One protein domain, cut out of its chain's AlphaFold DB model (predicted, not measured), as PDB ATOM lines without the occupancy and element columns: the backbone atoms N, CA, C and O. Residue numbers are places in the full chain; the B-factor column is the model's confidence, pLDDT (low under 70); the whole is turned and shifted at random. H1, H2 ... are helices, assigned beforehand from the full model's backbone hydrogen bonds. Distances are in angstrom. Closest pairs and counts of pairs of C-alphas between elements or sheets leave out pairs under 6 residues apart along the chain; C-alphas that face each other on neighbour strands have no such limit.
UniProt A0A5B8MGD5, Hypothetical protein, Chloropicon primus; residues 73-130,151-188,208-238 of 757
ATOM      1  N   LEU A  73     -19.738  49.773  31.592       58.19
ATOM      2  CA  LEU A  73     -19.700  48.460  30.942       58.19
ATOM      3  C   LEU A  73     -18.717  48.424  29.764       58.19
ATOM      4  O   LEU A  73     -18.004  47.431  29.609       58.19
ATOM      5  N   LEU A  74     -18.616  49.503  28.979       64.81
ATOM      6  CA  LEU A  74     -17.626  49.627  27.905       64.81
ATOM      7  C   LEU A  74     -16.198  49.658  28.470       64.81
ATOM      8  O   LEU A  74     -15.352  48.879  28.033       64.81
ATOM      9  N   HIS A  75     -15.943  50.471  29.500       65.12
ATOM     10  CA  HIS A  75     -14.645  50.519  30.180       65.12
ATOM     11  C   HIS A  75     -14.280  49.188  30.845       65.12
ATOM     12  O   HIS A  75     -13.119  48.777  30.806       65.12
ATOM     13  N   GLN A  76     -15.254  48.481  31.424       64.81
ATOM     14  CA  GLN A  76     -15.027  47.163  32.008       64.81
ATOM     15  C   GLN A  76     -14.713  46.117  30.928       64.81
ATOM     16  O   GLN A  76     -13.806  45.309  31.113       64.81
ATOM     17  N   ALA A  77     -15.408  46.145  29.789       65.56
ATOM     18  CA  ALA A  77     -15.143  45.245  28.668       65.56
ATOM     19  C   ALA A  77     -13.771  45.507  28.023       65.56
ATOM     20  O   ALA A  77     -13.053  44.556  27.713       65.56
ATOM     21  N   GLU A  78     -13.374  46.774  27.871       71.38
ATOM     22  CA  GLU A  78     -12.030  47.151  27.421       71.38
ATOM     23  C   GLU A  78     -10.953  46.724  28.426       71.38
ATOM     24  O   GLU A  78      -9.928  46.174  28.024       71.38
ATOM     25  N   SER A  79     -11.197  46.906  29.728       70.88
ATOM     26  CA  SER A  79     -10.296  46.449  30.793       70.88
ATOM     27  C   SER A  79     -10.140  44.927  30.794       70.88
ATOM     28  O   SER A  79      -9.031  44.423  30.942       70.88
ATOM     29  N   ASP A  80     -11.224  44.183  30.576       65.69
ATOM     30  CA  ASP A  80     -11.202  42.722  30.526       65.69
ATOM     31  C   ASP A  80     -10.507  42.188  29.259       65.69
ATOM     32  O   ASP A  80      -9.819  41.168  29.323       65.69
ATOM     33  N   LEU A  81     -10.659  42.863  28.110       70.25
ATOM     34  CA  LEU A  81      -9.942  42.526  26.873       70.25
ATOM     35  C   LEU A  81      -8.442  42.814  26.986       70.25
ATOM     36  O   LEU A  81      -7.636  42.002  26.533       70.25
ATOM     37  N   ARG A  82      -8.064  43.933  27.620       71.56
ATOM     38  CA  ARG A  82      -6.662  44.246  27.935       71.56
ATOM     39  C   ARG A  82      -6.072  43.217  28.894       71.56
ATOM     40  O   ARG A  82      -5.075  42.598  28.548       71.56
ATOM     41  N   PHE A  83      -6.772  42.913  29.989       69.19
ATOM     42  CA  PHE A  83      -6.363  41.891  30.954       69.19
ATOM     43  C   PHE A  83      -6.150  40.519  30.299       69.19
ATOM     44  O   PHE A  83      -5.157  39.842  30.560       69.19
ATOM     45  N   GLN A  84      -7.056  40.108  29.407       70.25
ATOM     46  CA  GLN A  84      -6.890  38.874  28.644       70.25
ATOM     47  C   GLN A  84      -5.654  38.937  27.731       70.25
ATOM     48  O   GLN A  84      -4.912  37.958  27.642       70.25
ATOM     49  N   GLY A  85      -5.412  40.080  27.085       74.50
ATOM     50  CA  GLY A  85      -4.197  40.342  26.315       74.50
ATOM     51  C   GLY A  85      -2.923  40.227  27.156       74.50
ATOM     52  O   GLY A  85      -1.967  39.594  26.714       74.50
ATOM     53  N   ASP A  86      -2.927  40.751  28.379       68.94
ATOM     54  CA  ASP A  86      -1.769  40.730  29.279       68.94
ATOM     55  C   ASP A  86      -1.478  39.331  29.818       68.94
ATOM     56  O   ASP A  86      -0.321  38.922  29.879       68.94
ATOM     57  N   VAL A  87      -2.514  38.549  30.143       67.75
ATOM     58  CA  VAL A  87      -2.357  37.138  30.536       67.75
ATOM     59  C   VAL A  87      -1.786  36.312  29.379       67.75
ATOM     60  O   VAL A  87      -0.922  35.462  29.601       67.75
ATOM     61  N   ILE A  88      -2.228  36.566  28.141       73.12
ATOM     62  CA  ILE A  88      -1.707  35.885  26.946       73.12
ATOM     63  C   ILE A  88      -0.254  36.288  26.675       73.12
ATOM     64  O   ILE A  88       0.582  35.412  26.473       73.12
ATOM     65  N   ARG A  89       0.075  37.584  26.736       71.62
ATOM     66  CA  ARG A  89       1.455  38.071  26.579       71.62
ATOM     67  C   ARG A  89       2.378  37.489  27.640       71.62
ATOM     68  O   ARG A  89       3.412  36.929  27.297       71.62
ATOM     69  N   LEU A  90       1.958  37.528  28.905       68.19
ATOM     70  CA  LEU A  90       2.706  36.947  30.015       68.19
ATOM     71  C   LEU A  90       2.953  35.454  29.784       68.19
ATOM     72  O   LEU A  90       4.064  34.982  30.000       68.19
ATOM     73  N   LYS A  91       1.945  34.712  29.309       72.19
ATOM     74  CA  LYS A  91       2.100  33.309  28.914       72.19
ATOM     75  C   LYS A  91       3.139  33.142  27.805       72.19
ATOM     76  O   LYS A  91       3.963  32.239  27.910       72.19
ATOM     77  N   ASP A  92       3.063  33.925  26.737       74.00
ATOM     78  CA  ASP A  92       3.935  33.748  25.573       74.00
ATOM     79  C   ASP A  92       5.384  34.112  25.912       74.00
ATOM     80  O   ASP A  92       6.313  33.401  25.516       74.00
ATOM     81  N   ASP A  93       5.579  35.148  26.727       69.31
ATOM     82  CA  ASP A  93       6.884  35.528  27.260       69.31
ATOM     83  C   ASP A  93       7.419  34.459  28.216       69.31
ATOM     84  O   ASP A  93       8.577  34.055  28.097       69.31
ATOM     85  N   LEU A  94       6.576  33.919  29.103       67.00
ATOM     86  CA  LEU A  94       6.920  32.784  29.961       67.00
ATOM     87  C   LEU A  94       7.309  31.565  29.126       67.00
ATOM     88  O   LEU A  94       8.371  31.001  29.342       67.00
ATOM     89  N   ALA A  95       6.504  31.168  28.143       70.94
ATOM     90  CA  ALA A  95       6.767  30.007  27.299       70.94
ATOM     91  C   ALA A  95       8.073  30.153  26.505       70.94
ATOM     92  O   ALA A  95       8.852  29.199  26.437       70.94
ATOM     93  N   ARG A  96       8.351  31.348  25.965       73.25
ATOM     94  CA  ARG A  96       9.622  31.660  25.298       73.25
ATOM     95  C   ARG A  96      10.794  31.547  26.272       73.25
ATOM     96  O   ARG A  96      11.772  30.871  25.969       73.25
ATOM     97  N   SER A  97      10.641  32.108  27.472       68.56
ATOM     98  CA  SER A  97      11.649  32.033  28.535       68.56
ATOM     99  C   SER A  97      11.932  30.596  28.967       68.56
ATOM    100  O   SER A  97      13.078  30.186  29.138       68.56
ATOM    101  N   LEU A  98      10.879  29.793  29.111       68.75
ATOM    102  CA  LEU A  98      10.969  28.386  29.483       68.75
ATOM    103  C   LEU A  98      11.677  27.570  28.395       68.75
ATOM    104  O   LEU A  98      12.504  26.723  28.726       68.75
ATOM    105  N   ALA A  99      11.393  27.834  27.117       73.69
ATOM    106  CA  ALA A  99      12.045  27.165  25.992       73.69
ATOM    107  C   ALA A  99      13.545  27.493  25.909       73.69
ATOM    108  O   ALA A  99      14.355  26.595  25.691       73.69
ATOM    109  N   GLU A 100      13.928  28.750  26.149       72.75
ATOM    110  CA  GLU A 100      15.337  29.170  26.189       72.75
ATOM    111  C   GLU A 100      16.099  28.546  27.374       72.75
ATOM    112  O   GLU A 100      17.287  28.241  27.266       72.75
ATOM    113  N   LEU A 101      15.411  28.292  28.492       70.38
ATOM    114  CA  LEU A 101      15.995  27.707  29.700       70.38
ATOM    115  C   LEU A 101      16.030  26.164  29.706       70.38
ATOM    116  O   LEU A 101      16.804  25.578  30.463       70.38
ATOM    117  N   GLN A 102      15.249  25.475  28.867       68.88
ATOM    118  CA  GLN A 102      15.126  24.003  28.872       68.88
ATOM    119  C   GLN A 102      16.444  23.235  28.642       68.88
ATOM    120  O   GLN A 102      16.527  22.065  29.008       68.88
ATOM    121  N   GLY A 103      17.484  23.876  28.098       66.25
ATOM    122  CA  GLY A 103      18.797  23.262  27.859       66.25
ATOM    123  C   GLY A 103      19.786  23.310  29.031       66.25
ATOM    124  O   GLY A 103      20.929  22.895  28.863       66.25
ATOM    125  N   VAL A 104      19.401  23.854  30.190       64.62
ATOM    126  CA  VAL A 104      20.381  24.373  31.159       64.62
ATOM    127  C   VAL A 104      20.657  23.435  32.343       64.62
ATOM    128  O   VAL A 104      21.825  23.188  32.633       64.62
ATOM    129  N   THR A 105      19.639  22.897  33.032       68.00
ATOM    130  CA  THR A 105      19.804  21.865  34.085       68.00
ATOM    131  C   THR A 105      18.542  20.998  34.249       68.00
ATOM    132  O   THR A 105      17.425  21.449  33.998       68.00
ATOM    133  N   SER A 106      18.690  19.744  34.696       72.12
ATOM    134  CA  SER A 106      17.571  18.802  34.907       72.12
ATOM    135  C   SER A 106      16.611  19.229  36.025       72.12
ATOM    136  O   SER A 106      15.400  19.076  35.887       72.12
ATOM    137  N   ASP A 107      17.129  19.834  37.099       69.00
ATOM    138  CA  ASP A 107      16.321  20.372  38.206       69.00
ATOM    139  C   ASP A 107      15.486  21.592  37.790       69.00
ATOM    140  O   ASP A 107      14.441  21.880  38.381       69.00
ATOM    141  N   LEU A 108      15.935  22.307  36.750       68.31
ATOM    142  CA  LEU A 108      15.182  23.384  36.114       68.31
ATOM    143  C   LEU A 108      13.886  22.822  35.534       68.31
ATOM    144  O   LEU A 108      12.807  23.347  35.793       68.31
ATOM    145  N   HIS A 109      14.004  21.718  34.797       73.44
ATOM    146  CA  HIS A 109      12.941  21.166  33.970       73.44
ATOM    147  C   HIS A 109      11.660  20.879  34.762       73.44
ATOM    148  O   HIS A 109      10.593  21.332  34.363       73.44
ATOM    149  N   LEU A 110      11.773  20.238  35.932       78.75
ATOM    150  CA  LEU A 110      10.623  19.895  36.780       78.75
ATOM    151  C   LEU A 110       9.860  21.130  37.289       78.75
ATOM    152  O   LEU A 110       8.630  21.140  37.329       78.75
ATOM    153  N   LYS A 111      10.572  22.200  37.666       78.25
ATOM    154  CA  LYS A 111       9.928  23.454  38.102       78.25
ATOM    155  C   LYS A 111       9.295  24.194  36.931       78.25
ATOM    156  O   LYS A 111       8.198  24.730  37.068       78.25
ATOM    157  N   LEU A 112       9.975  24.201  35.785       73.94
ATOM    158  CA  LEU A 112       9.477  24.796  34.548       73.94
ATOM    159  C   LEU A 112       8.209  24.087  34.047       73.94
ATOM    160  O   LEU A 112       7.278  24.749  33.592       73.94
ATOM    161  N   GLU A 113       8.136  22.766  34.195       78.94
ATOM    162  CA  GLU A 113       6.950  21.968  33.879       78.94
ATOM    163  C   GLU A 113       5.777  22.303  34.814       78.94
ATOM    164  O   GLU A 113       4.668  22.537  34.339       78.94
ATOM    165  N   GLY A 114       6.031  22.478  36.117       82.50
ATOM    166  CA  GLY A 114       5.019  22.957  37.066       82.50
ATOM    167  C   GLY A 114       4.454  24.344  36.718       82.50
ATOM    168  O   GLY A 114       3.239  24.563  36.783       82.50
ATOM    169  N   PHE A 115       5.307  25.282  36.282       78.94
ATOM    170  CA  PHE A 115       4.848  26.585  35.783       78.94
ATOM    171  C   PHE A 115       4.021  26.444  34.512       78.94
ATOM    172  O   PHE A 115       2.947  27.038  34.416       78.94
ATOM    173  N   ARG A 116       4.480  25.622  33.565       79.38
ATOM    174  CA  ARG A 116       3.768  25.352  32.317       79.38
ATOM    175  C   ARG A 116       2.368  24.797  32.578       79.38
ATOM    176  O   ARG A 116       1.414  25.346  32.040       79.38
ATOM    177  N   SER A 117       2.224  23.793  33.447       81.12
ATOM    178  CA  SER A 117       0.910  23.248  33.816       81.12
ATOM    179  C   SER A 117       0.001  24.310  34.439       81.12
ATOM    180  O   SER A 117      -1.187  24.364  34.134       81.12
ATOM    181  N   THR A 118       0.550  25.204  35.268       79.50
ATOM    182  CA  THR A 118      -0.230  26.297  35.870       79.50
ATOM    183  C   THR A 118      -0.705  27.299  34.812       79.50
ATOM    184  O   THR A 118      -1.865  27.708  34.822       79.50
ATOM    185  N   ILE A 119       0.159  27.654  33.858       76.94
ATOM    186  CA  ILE A 119      -0.173  28.548  32.739       76.94
ATOM    187  C   ILE A 119      -1.216  27.905  31.815       76.94
ATOM    188  O   ILE A 119      -2.144  28.583  31.378       76.94
ATOM    189  N   GLU A 120      -1.106  26.603  31.542       78.62
ATOM    190  CA  GLU A 120      -2.086  25.850  30.753       78.62
ATOM    191  C   GLU A 120      -3.465  25.856  31.432       78.62
ATOM    192  O   GLU A 120      -4.470  26.104  30.767       78.62
ATOM    193  N   VAL A 121      -3.529  25.709  32.762       81.12
ATOM    194  CA  VAL A 121      -4.782  25.857  33.527       81.12
ATOM    195  C   VAL A 121      -5.348  27.273  33.402       81.12
ATOM    196  O   VAL A 121      -6.538  27.435  33.131       81.12
ATOM    197  N   MET A 122      -4.519  28.312  33.538       76.00
ATOM    198  CA  MET A 122      -4.964  29.702  33.363       76.00
ATOM    199  C   MET A 122      -5.486  29.963  31.952       76.00
ATOM    200  O   MET A 122      -6.493  30.652  31.785       76.00
ATOM    201  N   GLN A 123      -4.834  29.386  30.942       78.19
ATOM    202  CA  GLN A 123      -5.277  29.469  29.560       78.19
ATOM    203  C   GLN A 123      -6.632  28.794  29.387       78.19
ATOM    204  O   GLN A 123      -7.515  29.414  28.810       78.19
ATOM    205  N   VAL A 124      -6.816  27.580  29.910       81.69
ATOM    206  CA  VAL A 124      -8.102  26.869  29.854       81.69
ATOM    207  C   VAL A 124      -9.205  27.691  30.516       81.69
ATOM    208  O   VAL A 124     -10.304  27.784  29.973       81.69
ATOM    209  N   ILE A 125      -8.925  28.349  31.644       77.25
ATOM    210  CA  ILE A 125      -9.876  29.269  32.281       77.25
ATOM    211  C   ILE A 125     -10.182  30.436  31.326       77.25
ATOM    212  O   ILE A 125     -11.338  30.666  30.986       77.25
ATOM    213  N   CYS A 126      -9.172  31.131  30.800       74.69
ATOM    214  CA  CYS A 126      -9.385  32.267  29.894       74.69
ATOM    215  C   CYS A 126     -10.136  31.880  28.603       74.69
ATOM    216  O   CYS A 126     -11.036  32.606  28.172       74.69
ATOM    217  N   THR A 127      -9.809  30.735  27.993       76.00
ATOM    218  CA  THR A 127     -10.441  30.261  26.756       76.00
ATOM    219  C   THR A 127     -11.864  29.783  27.001       76.00
ATOM    220  O   THR A 127     -12.747  30.190  26.254       76.00
ATOM    221  N   SER A 128     -12.132  29.032  28.073       76.00
ATOM    222  CA  SER A 128     -13.493  28.587  28.417       76.00
ATOM    223  C   SER A 128     -14.441  29.760  28.705       76.00
ATOM    224  O   SER A 128     -15.613  29.721  28.324       76.00
ATOM    225  N   PHE A 129     -13.942  30.865  29.274       68.00
ATOM    226  CA  PHE A 129     -14.711  32.110  29.381       68.00
ATOM    227  C   PHE A 129     -14.957  32.774  28.013       68.00
ATOM    228  O   PHE A 129     -16.069  33.241  27.749       68.00
ATOM    229  N   SER A 130     -13.968  32.778  27.113       66.25
ATOM    230  CA  SER A 130     -14.123  33.322  25.754       66.25
ATOM    231  C   SER A 130     -15.071  32.490  24.870       66.25
ATOM    232  O   SER A 130     -15.888  33.036  24.126       66.25
ATOM    233  N   SER A 151     -16.372  37.876  36.438       78.81
ATOM    234  CA  SER A 151     -16.777  38.181  37.808       78.81
ATOM    235  C   SER A 151     -15.554  38.732  38.542       78.81
ATOM    236  O   SER A 151     -14.439  38.237  38.343       78.81
ATOM    237  N   GLY A 152     -15.740  39.748  39.392       76.81
ATOM    238  CA  GLY A 152     -14.628  40.339  40.145       76.81
ATOM    239  C   GLY A 152     -13.801  39.281  40.890       76.81
ATOM    240  O   GLY A 152     -12.579  39.381  40.956       76.81
ATOM    241  N   ALA A 153     -14.451  38.199  41.341       77.81
ATOM    242  CA  ALA A 153     -13.806  37.034  41.940       77.81
ATOM    243  C   ALA A 153     -12.898  36.262  40.963       77.81
ATOM    244  O   ALA A 153     -11.772  35.931  41.324       77.81
ATOM    245  N   THR A 154     -13.340  36.007  39.726       78.81
ATOM    246  CA  THR A 154     -12.525  35.305  38.714       78.81
ATOM    247  C   THR A 154     -11.323  36.147  38.302       78.81
ATOM    248  O   THR A 154     -10.209  35.636  38.228       78.81
ATOM    249  N   ARG A 155     -11.527  37.453  38.089       76.00
ATOM    250  CA  ARG A 155     -10.442  38.388  37.762       76.00
ATOM    251  C   ARG A 155      -9.421  38.471  38.896       76.00
ATOM    252  O   ARG A 155      -8.227  38.353  38.643       76.00
ATOM    253  N   SER A 156      -9.884  38.609  40.139       78.38
ATOM    254  CA  SER A 156      -9.024  38.615  41.329       78.38
ATOM    255  C   SER A 156      -8.244  37.304  41.483       78.38
ATOM    256  O   SER A 156      -7.040  37.323  41.736       78.38
ATOM    257  N   TYR A 157      -8.891  36.160  41.241       83.50
ATOM    258  CA  TYR A 157      -8.241  34.850  41.272       83.50
ATOM    259  C   TYR A 157      -7.151  34.711  40.199       83.50
ATOM    260  O   TYR A 157      -6.026  34.333  40.522       83.50
ATOM    261  N   LEU A 158      -7.441  35.080  38.946       78.38
ATOM    262  CA  LEU A 158      -6.463  35.042  37.854       78.38
ATOM    263  C   LEU A 158      -5.292  36.007  38.095       78.38
ATOM    264  O   LEU A 158      -4.144  35.632  37.870       78.38
ATOM    265  N   LEU A 159      -5.555  37.213  38.610       78.25
ATOM    266  CA  LEU A 159      -4.511  38.161  39.015       78.25
ATOM    267  C   LEU A 159      -3.630  37.591  40.131       78.25
ATOM    268  O   LEU A 159      -2.406  37.667  40.042       78.25
ATOM    269  N   SER A 160      -4.237  36.981  41.150       84.06
ATOM    270  CA  SER A 160      -3.520  36.320  42.243       84.06
ATOM    271  C   SER A 160      -2.637  35.175  41.731       84.06
ATOM    272  O   SER A 160      -1.467  35.085  42.101       84.06
ATOM    273  N   MET A 161      -3.141  34.353  40.800       81.38
ATOM    274  CA  MET A 161      -2.347  33.308  40.144       81.38
ATOM    275  C   MET A 161      -1.178  33.886  39.336       81.38
ATOM    276  O   MET A 161      -0.053  33.417  39.501       81.38
ATOM    277  N   CYS A 162      -1.402  34.924  38.520       77.75
ATOM    278  CA  CYS A 162      -0.334  35.615  37.784       77.75
ATOM    279  C   CYS A 162       0.749  36.143  38.733       77.75
ATOM    280  O   CYS A 162       1.939  35.939  38.498       77.75
ATOM    281  N   GLN A 163       0.343  36.796  39.826       83.62
ATOM    282  CA  GLN A 163       1.263  37.311  40.840       83.62
ATOM    283  C   GLN A 163       2.046  36.181  41.515       83.62
ATOM    284  O   GLN A 163       3.249  36.321  41.729       83.62
ATOM    285  N   GLN A 164       1.402  35.053  41.819       86.44
ATOM    286  CA  GLN A 164       2.059  33.897  42.422       86.44
ATOM    287  C   GLN A 164       3.084  33.262  41.474       86.44
ATOM    288  O   GLN A 164       4.220  33.030  41.885       86.44
ATOM    289  N   ILE A 165       2.721  33.030  40.205       80.88
ATOM    290  CA  ILE A 165       3.645  32.513  39.181       80.88
ATOM    291  C   ILE A 165       4.831  33.459  39.026       80.88
ATOM    292  O   ILE A 165       5.975  33.012  39.041       80.88
ATOM    293  N   ARG A 166       4.573  34.770  38.939       82.44
ATOM    294  CA  ARG A 166       5.623  35.785  38.826       82.44
ATOM    295  C   ARG A 166       6.580  35.738  40.013       82.44
ATOM    296  O   ARG A 166       7.780  35.673  39.788       82.44
ATOM    297  N   ARG A 167       6.072  35.718  41.252       87.06
ATOM    298  CA  ARG A 167       6.903  35.633  42.469       87.06
ATOM    299  C   ARG A 167       7.749  34.366  42.493       87.06
ATOM    300  O   ARG A 167       8.915  34.409  42.870       87.06
ATOM    301  N   GLU A 168       7.177  33.225  42.121       86.12
ATOM    302  CA  GLU A 168       7.917  31.963  42.115       86.12
ATOM    303  C   GLU A 168       8.965  31.917  40.996       86.12
ATOM    304  O   GLU A 168      10.081  31.448  41.233       86.12
ATOM    305  N   LEU A 169       8.667  32.470  39.816       81.88
ATOM    306  CA  LEU A 169       9.644  32.600  38.739       81.88
ATOM    307  C   LEU A 169      10.750  33.602  39.082       81.88
ATOM    308  O   LEU A 169      11.920  33.334  38.831       81.88
ATOM    309  N   GLU A 170      10.409  34.723  39.710       88.38
ATOM    310  CA  GLU A 170      11.369  35.697  40.220       88.38
ATOM    311  C   GLU A 170      12.320  35.039  41.230       88.38
ATOM    312  O   GLU A 170      13.535  35.047  41.037       88.38
ATOM    313  N   LYS A 171      11.784  34.382  42.271       89.44
ATOM    314  CA  LYS A 171      12.580  33.631  43.263       89.44
ATOM    315  C   LYS A 171      13.471  32.577  42.617       89.44
ATOM    316  O   LYS A 171      14.533  32.245  43.146       89.44
ATOM    317  N   PHE A 172      12.995  31.969  41.542       86.31
ATOM    318  CA  PHE A 172      13.731  30.961  40.809       86.31
ATOM    319  C   PHE A 172      14.888  31.565  40.010       86.31
ATOM    320  O   PHE A 172      16.023  31.126  40.183       86.31
ATOM    321  N   LEU A 173      14.629  32.602  39.212       87.19
ATOM    322  CA  LEU A 173      15.651  33.315  38.446       87.19
ATOM    323  C   LEU A 173      16.701  33.930  39.374       87.19
ATOM    324  O   LEU A 173      17.891  33.780  39.115       87.19
ATOM    325  N   ARG A 174      16.292  34.516  40.507       89.31
ATOM    326  CA  ARG A 174      17.217  34.995  41.547       89.31
ATOM    327  C   ARG A 174      18.144  33.881  42.038       89.31
ATOM    328  O   ARG A 174      19.345  34.093  42.097       89.31
ATOM    329  N   ARG A 175      17.628  32.673  42.308       87.56
ATOM    330  CA  ARG A 175      18.452  31.513  42.715       87.56
ATOM    331  C   ARG A 175      19.427  31.062  41.624       87.56
ATOM    332  O   ARG A 175      20.576  30.742  41.932       87.56
ATOM    333  N   VAL A 176      18.992  31.035  40.364       85.31
ATOM    334  CA  VAL A 176      19.873  30.716  39.225       85.31
ATOM    335  C   VAL A 176      20.995  31.750  39.123       85.31
ATOM    336  O   VAL A 176      22.159  31.374  39.017       85.31
ATOM    337  N   LEU A 177      20.662  33.038  39.232       86.75
ATOM    338  CA  LEU A 177      21.641  34.120  39.227       86.75
ATOM    339  C   LEU A 177      22.611  33.994  40.407       86.75
ATOM    340  O   LEU A 177      23.808  33.956  40.176       86.75
ATOM    341  N   SER A 178      22.133  33.829  41.643       84.75
ATOM    342  CA  SER A 178      23.005  33.712  42.822       84.75
ATOM    343  C   SER A 178      23.990  32.543  42.722       84.75
ATOM    344  O   SER A 178      25.165  32.718  43.022       84.75
ATOM    345  N   THR A 179      23.547  31.371  42.250       83.69
ATOM    346  CA  THR A 179      24.416  30.181  42.117       83.69
ATOM    347  C   THR A 179      25.427  30.306  40.978       83.69
ATOM    348  O   THR A 179      26.568  29.870  41.102       83.69
ATOM    349  N   LYS A 180      25.043  30.906  39.845       81.94
ATOM    350  CA  LYS A 180      25.952  31.102  38.702       81.94
ATOM    351  C   LYS A 180      26.877  32.302  38.870       81.94
ATOM    352  O   LYS A 180      27.937  32.339  38.249       81.94
ATOM    353  N   CYS A 181      26.506  33.236  39.737       76.44
ATOM    354  CA  CYS A 181      27.294  34.406  40.073       76.44
ATOM    355  C   CYS A 181      28.197  34.202  41.294       76.44
ATOM    356  O   CYS A 181      28.777  35.174  41.725       76.44
ATOM    357  N   GLU A 182      28.412  33.003  41.847       73.81
ATOM    358  CA  GLU A 182      29.351  32.836  42.983       73.81
ATOM    359  C   GLU A 182      30.791  33.293  42.655       73.81
ATOM    360  O   GLU A 182      31.535  33.759  43.519       73.81
ATOM    361  N   ALA A 183      31.193  33.216  41.381       68.56
ATOM    362  CA  ALA A 183      32.476  33.736  40.894       68.56
ATOM    363  C   ALA A 183      32.476  35.263  40.638       68.56
ATOM    364  O   ALA A 183      33.496  35.820  40.223       68.56
ATOM    365  N   TRP A 184      31.344  35.928  40.870       69.94
ATOM    366  CA  TRP A 184      31.052  37.339  40.628       69.94
ATOM    367  C   TRP A 184      30.591  38.007  41.943       69.94
ATOM    368  O   TRP A 184      29.843  37.401  42.695       69.94
ATOM    369  N   PRO A 185      30.998  39.240  42.291       66.94
ATOM    370  CA  PRO A 185      31.812  40.188  41.538       66.94
ATOM    371  C   PRO A 185      33.295  39.785  41.492       66.94
ATOM    372  O   PRO A 185      33.705  38.866  42.215       66.94
ATOM    373  N   PRO A 186      34.121  40.485  40.683       66.88
ATOM    374  CA  PRO A 186      35.564  40.281  40.650       66.88
ATOM    375  C   PRO A 186      36.163  40.256  42.054       66.88
ATOM    376  O   PRO A 186      35.645  40.881  42.982       66.88
ATOM    377  N   ARG A 187      37.275  39.535  42.240       70.62
ATOM    378  CA  ARG A 187      38.052  39.668  43.477       70.62
ATOM    379  C   ARG A 187      38.623  41.082  43.518       70.62
ATOM    380  O   ARG A 187      39.612  41.374  42.855       70.62
ATOM    381  N   ILE A 188      37.963  41.952  44.271       69.69
ATOM    382  CA  ILE A 188      38.423  43.309  44.520       69.69
ATOM    383  C   ILE A 188      39.494  43.211  45.607       69.69
ATOM    384  O   ILE A 188      39.189  43.022  46.784       69.69
ATOM    385  N   SER A 208      35.948  37.750  30.575       88.06
ATOM    386  CA  SER A 208      36.659  36.484  30.758       88.06
ATOM    387  C   SER A 208      35.699  35.300  30.851       88.06
ATOM    388  O   SER A 208      36.031  34.229  30.350       88.06
ATOM    389  N   MET A 209      34.543  35.460  31.492       87.31
ATOM    390  CA  MET A 209      33.497  34.440  31.569       87.31
ATOM    391  C   MET A 209      32.911  34.175  30.185       87.31
ATOM    392  O   MET A 209      32.857  33.027  29.767       87.31
ATOM    393  N   GLN A 210      32.590  35.230  29.434       91.50
ATOM    394  CA  GLN A 210      32.139  35.144  28.048       91.50
ATOM    395  C   GLN A 210      33.143  34.396  27.160       91.50
ATOM    396  O   GLN A 210      32.733  33.619  26.307       91.50
ATOM    397  N   ALA A 211      34.447  34.608  27.365       91.62
ATOM    398  CA  ALA A 211      35.490  33.929  26.600       91.62
ATOM    399  C   ALA A 211      35.724  32.468  27.032       91.62
ATOM    400  O   ALA A 211      36.016  31.626  26.187       91.62
ATOM    401  N   ARG A 212      35.642  32.164  28.337       90.69
ATOM    402  CA  ARG A 212      35.939  30.829  28.890       90.69
ATOM    403  C   ARG A 212      34.748  29.876  28.843       90.69
ATOM    404  O   ARG A 212      34.941  28.695  28.586       90.69
ATOM    405  N   ASP A 213      33.553  30.384  29.118       89.06
ATOM    406  CA  ASP A 213      32.302  29.626  29.168       89.06
ATOM    407  C   ASP A 213      31.147  30.460  28.571       89.06
ATOM    408  O   ASP A 213      30.330  31.047  29.297       89.06
ATOM    409  N   PRO A 214      31.068  30.530  27.226       89.56
ATOM    410  CA  PRO A 214      30.026  31.279  26.529       89.56
ATOM    411  C   PRO A 214      28.611  30.798  26.868       89.56
ATOM    412  O   PRO A 214      27.677  31.601  26.864       89.56
ATOM    413  N   SER A 215      28.436  29.506  27.174       85.06
ATOM    414  CA  SER A 215      27.147  28.923  27.560       85.06
ATOM    415  C   SER A 215      26.636  29.489  28.877       85.06
ATOM    416  O   SER A 215      25.498  29.955  28.938       85.06
ATOM    417  N   THR A 216      27.474  29.521  29.917       85.69
ATOM    418  CA  THR A 216      27.069  30.084  31.212       85.69
ATOM    419  C   THR A 216      26.879  31.598  31.120       85.69
ATOM    420  O   THR A 216      25.953  32.132  31.728       85.69
ATOM    421  N   PHE A 217      27.685  32.305  30.319       88.88
ATOM    422  CA  PHE A 217      27.471  33.735  30.075       88.88
ATOM    423  C   PHE A 217      26.149  34.011  29.336       88.88
ATOM    424  O   PHE A 217      25.400  34.911  29.711       88.88
ATOM    425  N   THR A 218      25.817  33.206  28.323       88.38
ATOM    426  CA  THR A 218      24.537  33.315  27.602       88.38
ATOM    427  C   THR A 218      23.367  33.062  28.548       88.38
ATOM    428  O   THR A 218      22.434  33.860  28.588       88.38
ATOM    429  N   LEU A 219      23.455  32.017  29.376       85.56
ATOM    430  CA  LEU A 219      22.468  31.727  30.413       85.56
ATOM    431  C   LEU A 219      22.268  32.902  31.380       85.56
ATOM    432  O   LEU A 219      21.129  33.224  31.725       85.56
ATOM    433  N   LEU A 220      23.358  33.536  31.822       89.12
ATOM    434  CA  LEU A 220      23.313  34.723  32.672       89.12
ATOM    435  C   LEU A 220      22.524  35.846  31.985       89.12
ATOM    436  O   LEU A 220      21.542  36.324  32.547       89.12
ATOM    437  N   CYS A 221      22.893  36.226  30.759       90.88
ATOM    438  CA  CYS A 221      22.199  37.280  30.012       90.88
ATOM    439  C   CYS A 221      20.716  36.960  29.772       90.88
ATOM    440  O   CYS A 221      19.874  37.841  29.938       90.88
ATOM    441  N   THR A 222      20.387  35.715  29.426       87.19
ATOM    442  CA  THR A 222      19.001  35.259  29.243       87.19
ATOM    443  C   THR A 222      18.207  35.349  30.548       87.19
ATOM    444  O   THR A 222      17.115  35.909  30.572       87.19
ATOM    445  N   SER A 223      18.781  34.898  31.669       87.81
ATOM    446  CA  SER A 223      18.130  34.974  32.986       87.81
ATOM    447  C   SER A 223      17.866  36.421  33.416       87.81
ATOM    448  O   SER A 223      16.793  36.725  33.937       87.81
ATOM    449  N   LEU A 224      18.825  37.320  33.166       91.00
ATOM    450  CA  LEU A 224      18.685  38.752  33.435       91.00
ATOM    451  C   LEU A 224      17.583  39.381  32.576       91.00
ATOM    452  O   LEU A 224      16.726  40.076  33.115       91.00
ATOM    453  N   ARG A 225      17.551  39.078  31.271       90.75
ATOM    454  CA  ARG A 225      16.507  39.565  30.357       90.75
ATOM    455  C   ARG A 225      15.113  39.157  30.820       90.75
ATOM    456  O   ARG A 225      14.207  39.987  30.844       90.75
ATOM    457  N   HIS A 226      14.939  37.902  31.227       86.69
ATOM    458  CA  HIS A 226      13.654  37.430  31.744       86.69
ATOM    459  C   HIS A 226      13.266  38.127  33.044       86.69
ATOM    460  O   HIS A 226      12.104  38.488  33.216       86.69
ATOM    461  N   LEU A 227      14.222  38.366  33.940       90.00
ATOM    462  CA  LEU A 227      13.950  39.080  35.182       90.00
ATOM    463  C   LEU A 227      13.528  40.539  34.918       90.00
ATOM    464  O   LEU A 227      12.570  41.007  35.531       90.00
ATOM    465  N   CYS A 228      14.167  41.214  33.958       91.25
ATOM    466  CA  CYS A 228      13.769  42.541  33.479       91.25
ATOM    467  C   CYS A 228      12.358  42.537  32.867       91.25
ATOM    468  O   CYS A 228      11.525  43.356  33.246       91.25
ATOM    469  N   ALA A 229      12.044  41.582  31.989       87.69
ATOM    470  CA  ALA A 229      10.709  41.466  31.397       87.69
ATOM    471  C   ALA A 229       9.614  41.243  32.462       87.69
ATOM    472  O   ALA A 229       8.547  41.859  32.411       87.69
ATOM    473  N   LEU A 230       9.892  40.418  33.479       87.12
ATOM    474  CA  LEU A 230       8.970  40.204  34.600       87.12
ATOM    475  C   LEU A 230       8.763  41.469  35.436       87.12
ATOM    476  O   LEU A 230       7.635  41.727  35.861       87.12
ATOM    477  N   GLN A 231       9.822  42.252  35.654       91.75
ATOM    478  CA  GLN A 231       9.731  43.531  36.353       91.75
ATOM    479  C   GLN A 231       8.921  44.554  35.553       91.75
ATOM    480  O   GLN A 231       8.044  45.194  36.129       91.75
ATOM    481  N   LYS A 232       9.129  44.670  34.234       89.88
ATOM    482  CA  LYS A 232       8.320  45.557  33.380       89.88
ATOM    483  C   LYS A 232       6.839  45.204  33.465       89.88
ATOM    484  O   LYS A 232       6.018  46.052  33.794       89.88
ATOM    485  N   SER A 233       6.527  43.917  33.321       84.62
ATOM    486  CA  SER A 233       5.169  43.395  33.491       84.62
ATOM    487  C   SER A 233       4.599  43.659  34.896       84.62
ATOM    488  O   SER A 233       3.384  43.732  35.083       84.62
ATOM    489  N   HIS A 234       5.447  43.785  35.922       86.62
ATOM    490  CA  HIS A 234       5.022  44.195  37.258       86.62
ATOM    491  C   HIS A 234       4.719  45.690  37.353       86.62
ATOM    492  O   HIS A 234       3.701  46.054  37.947       86.62
ATOM    493  N   MET A 235       5.560  46.534  36.761       87.06
ATOM    494  CA  MET A 235       5.352  47.983  36.722       87.06
ATOM    495  C   MET A 235       4.072  48.337  35.962       87.06
ATOM    496  O   MET A 235       3.236  49.045  36.514       87.06
ATOM    497  N   ASP A 236       3.858  47.742  34.787       85.00
ATOM    498  CA  ASP A 236       2.682  48.003  33.946       85.00
ATOM    499  C   ASP A 236       1.371  47.679  34.687       85.00
ATOM    500  O   ASP A 236       0.432  48.473  34.690       85.00
ATOM    501  N   LEU A 237       1.326  46.557  35.418       81.75
ATOM    502  CA  LEU A 237       0.166  46.207  36.250       81.75
ATOM    503  C   LEU A 237      -0.018  47.127  37.470       81.75
ATOM    504  O   LEU A 237      -1.127  47.227  37.995       81.75
ATOM    505  N   SER A 238       1.054  47.749  37.968       83.50
ATOM    506  CA  SER A 238       0.984  48.640  39.136       83.50
ATOM    507  C   SER A 238       0.476  50.030  38.751       83.50
ATOM    508  O   SER A 238      -0.326  50.606  39.485       83.50
TER     509      SER A 238
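What this domain is: This is residues 73 to 130, 151 to 188 and 208 to 238 of the 757 residues of the protein "Hypothetical protein" of Chloropicon primus (UniProt A0A5B8MGD5). Four long helices, H1, H2, H3 and H5, run lengthwise in an up-and-down bundle that makes a long rod, loosely put together, with H2 and H5 apart. H1 and H5 are staggered along the rod, the first turns of H1, residues 73 to 79, stick out at one end, and the short H4 sits at the other end, at the corner where H5 begins. The printed part has 127 residues with five named helices, in the order H1, H2, H3, H4, H5, and no named strand; the class is all helix. The whole is loose, with a radius of gyration of the C-alphas of 17.2 A, and spans 59 by 28 by 19 A.

How they stand to each other: H1, residues 73 to 101, and H2, residues 106 to 130, form a helical hairpin. They touch, closest at the C-alphas of Leu 98 and Leu 112, 6.4 A apart, and run opposite ways at a shallow tilt of 23 degrees. H3, residues 152 to 180, is close to H2 but not clearly touching; their closest C-alphas, of Phe 115 and Ile 165, are 6.9 A apart. H3 is also close to H1 but not clearly touching, with the C-alphas of Val 87 and Cys 162 the closest, 7.7 A apart. H5, residues 214 to 238, is the hub, touching three other helices. It touches H3, closest at the C-alphas of Leu 173 and Ser 223, 6.2 A apart, and they run opposite ways at a shallow tilt of 28 degrees. H1 touches H5 with residues 90 to 101 alone, closest at the C-alphas of Ser 97 and His 226, 6.6 A apart, opposite ways at a shallow tilt of 11 degrees. H4, residues 208 to 212, and H5 touch only at the corner, where the C-alphas of Gln 210 and Phe 217, the closest, are 5.3 A apart. H2 and H5 are apart. Each O i to N i+4 pair is within hydrogen-bond range in H1, H3 and H4, against 19 of 21 in H2 and 20 of 21 in H5.

Where its parts are: H1 begins at C-alpha 73 (-19.700, 48.460, 30.942) and is 41.3 A long from first to last C-alpha. H2 is 36.0 A long. H3 begins at C-alpha 152 (-14.628, 40.339, 40.145) and is 41.6 A long. H4 has five residues. H5 is 36.1 A long and ends at C-alpha 238 (0.984, 48.640, 39.136).

The domain as a whole: The two C-alphas farthest apart, of Leu 73 and Ile 188, are 59.9 A apart. Residues 131 to 150 are not printed, with 13.3 A between C-alphas 130 and 151; residues 189 to 207 are not printed either, with 15.5 A between C-alphas 188 and 208. The links H1 to H2 and H4 to H5 are tight, and those from H2 to H3 and from H3 to H4 run across the cuts. The mean pLDDT of the printed part is 78.5; 27 residues are under 70, among them residues 73 to 77, 102 to 105 and 183 to 186.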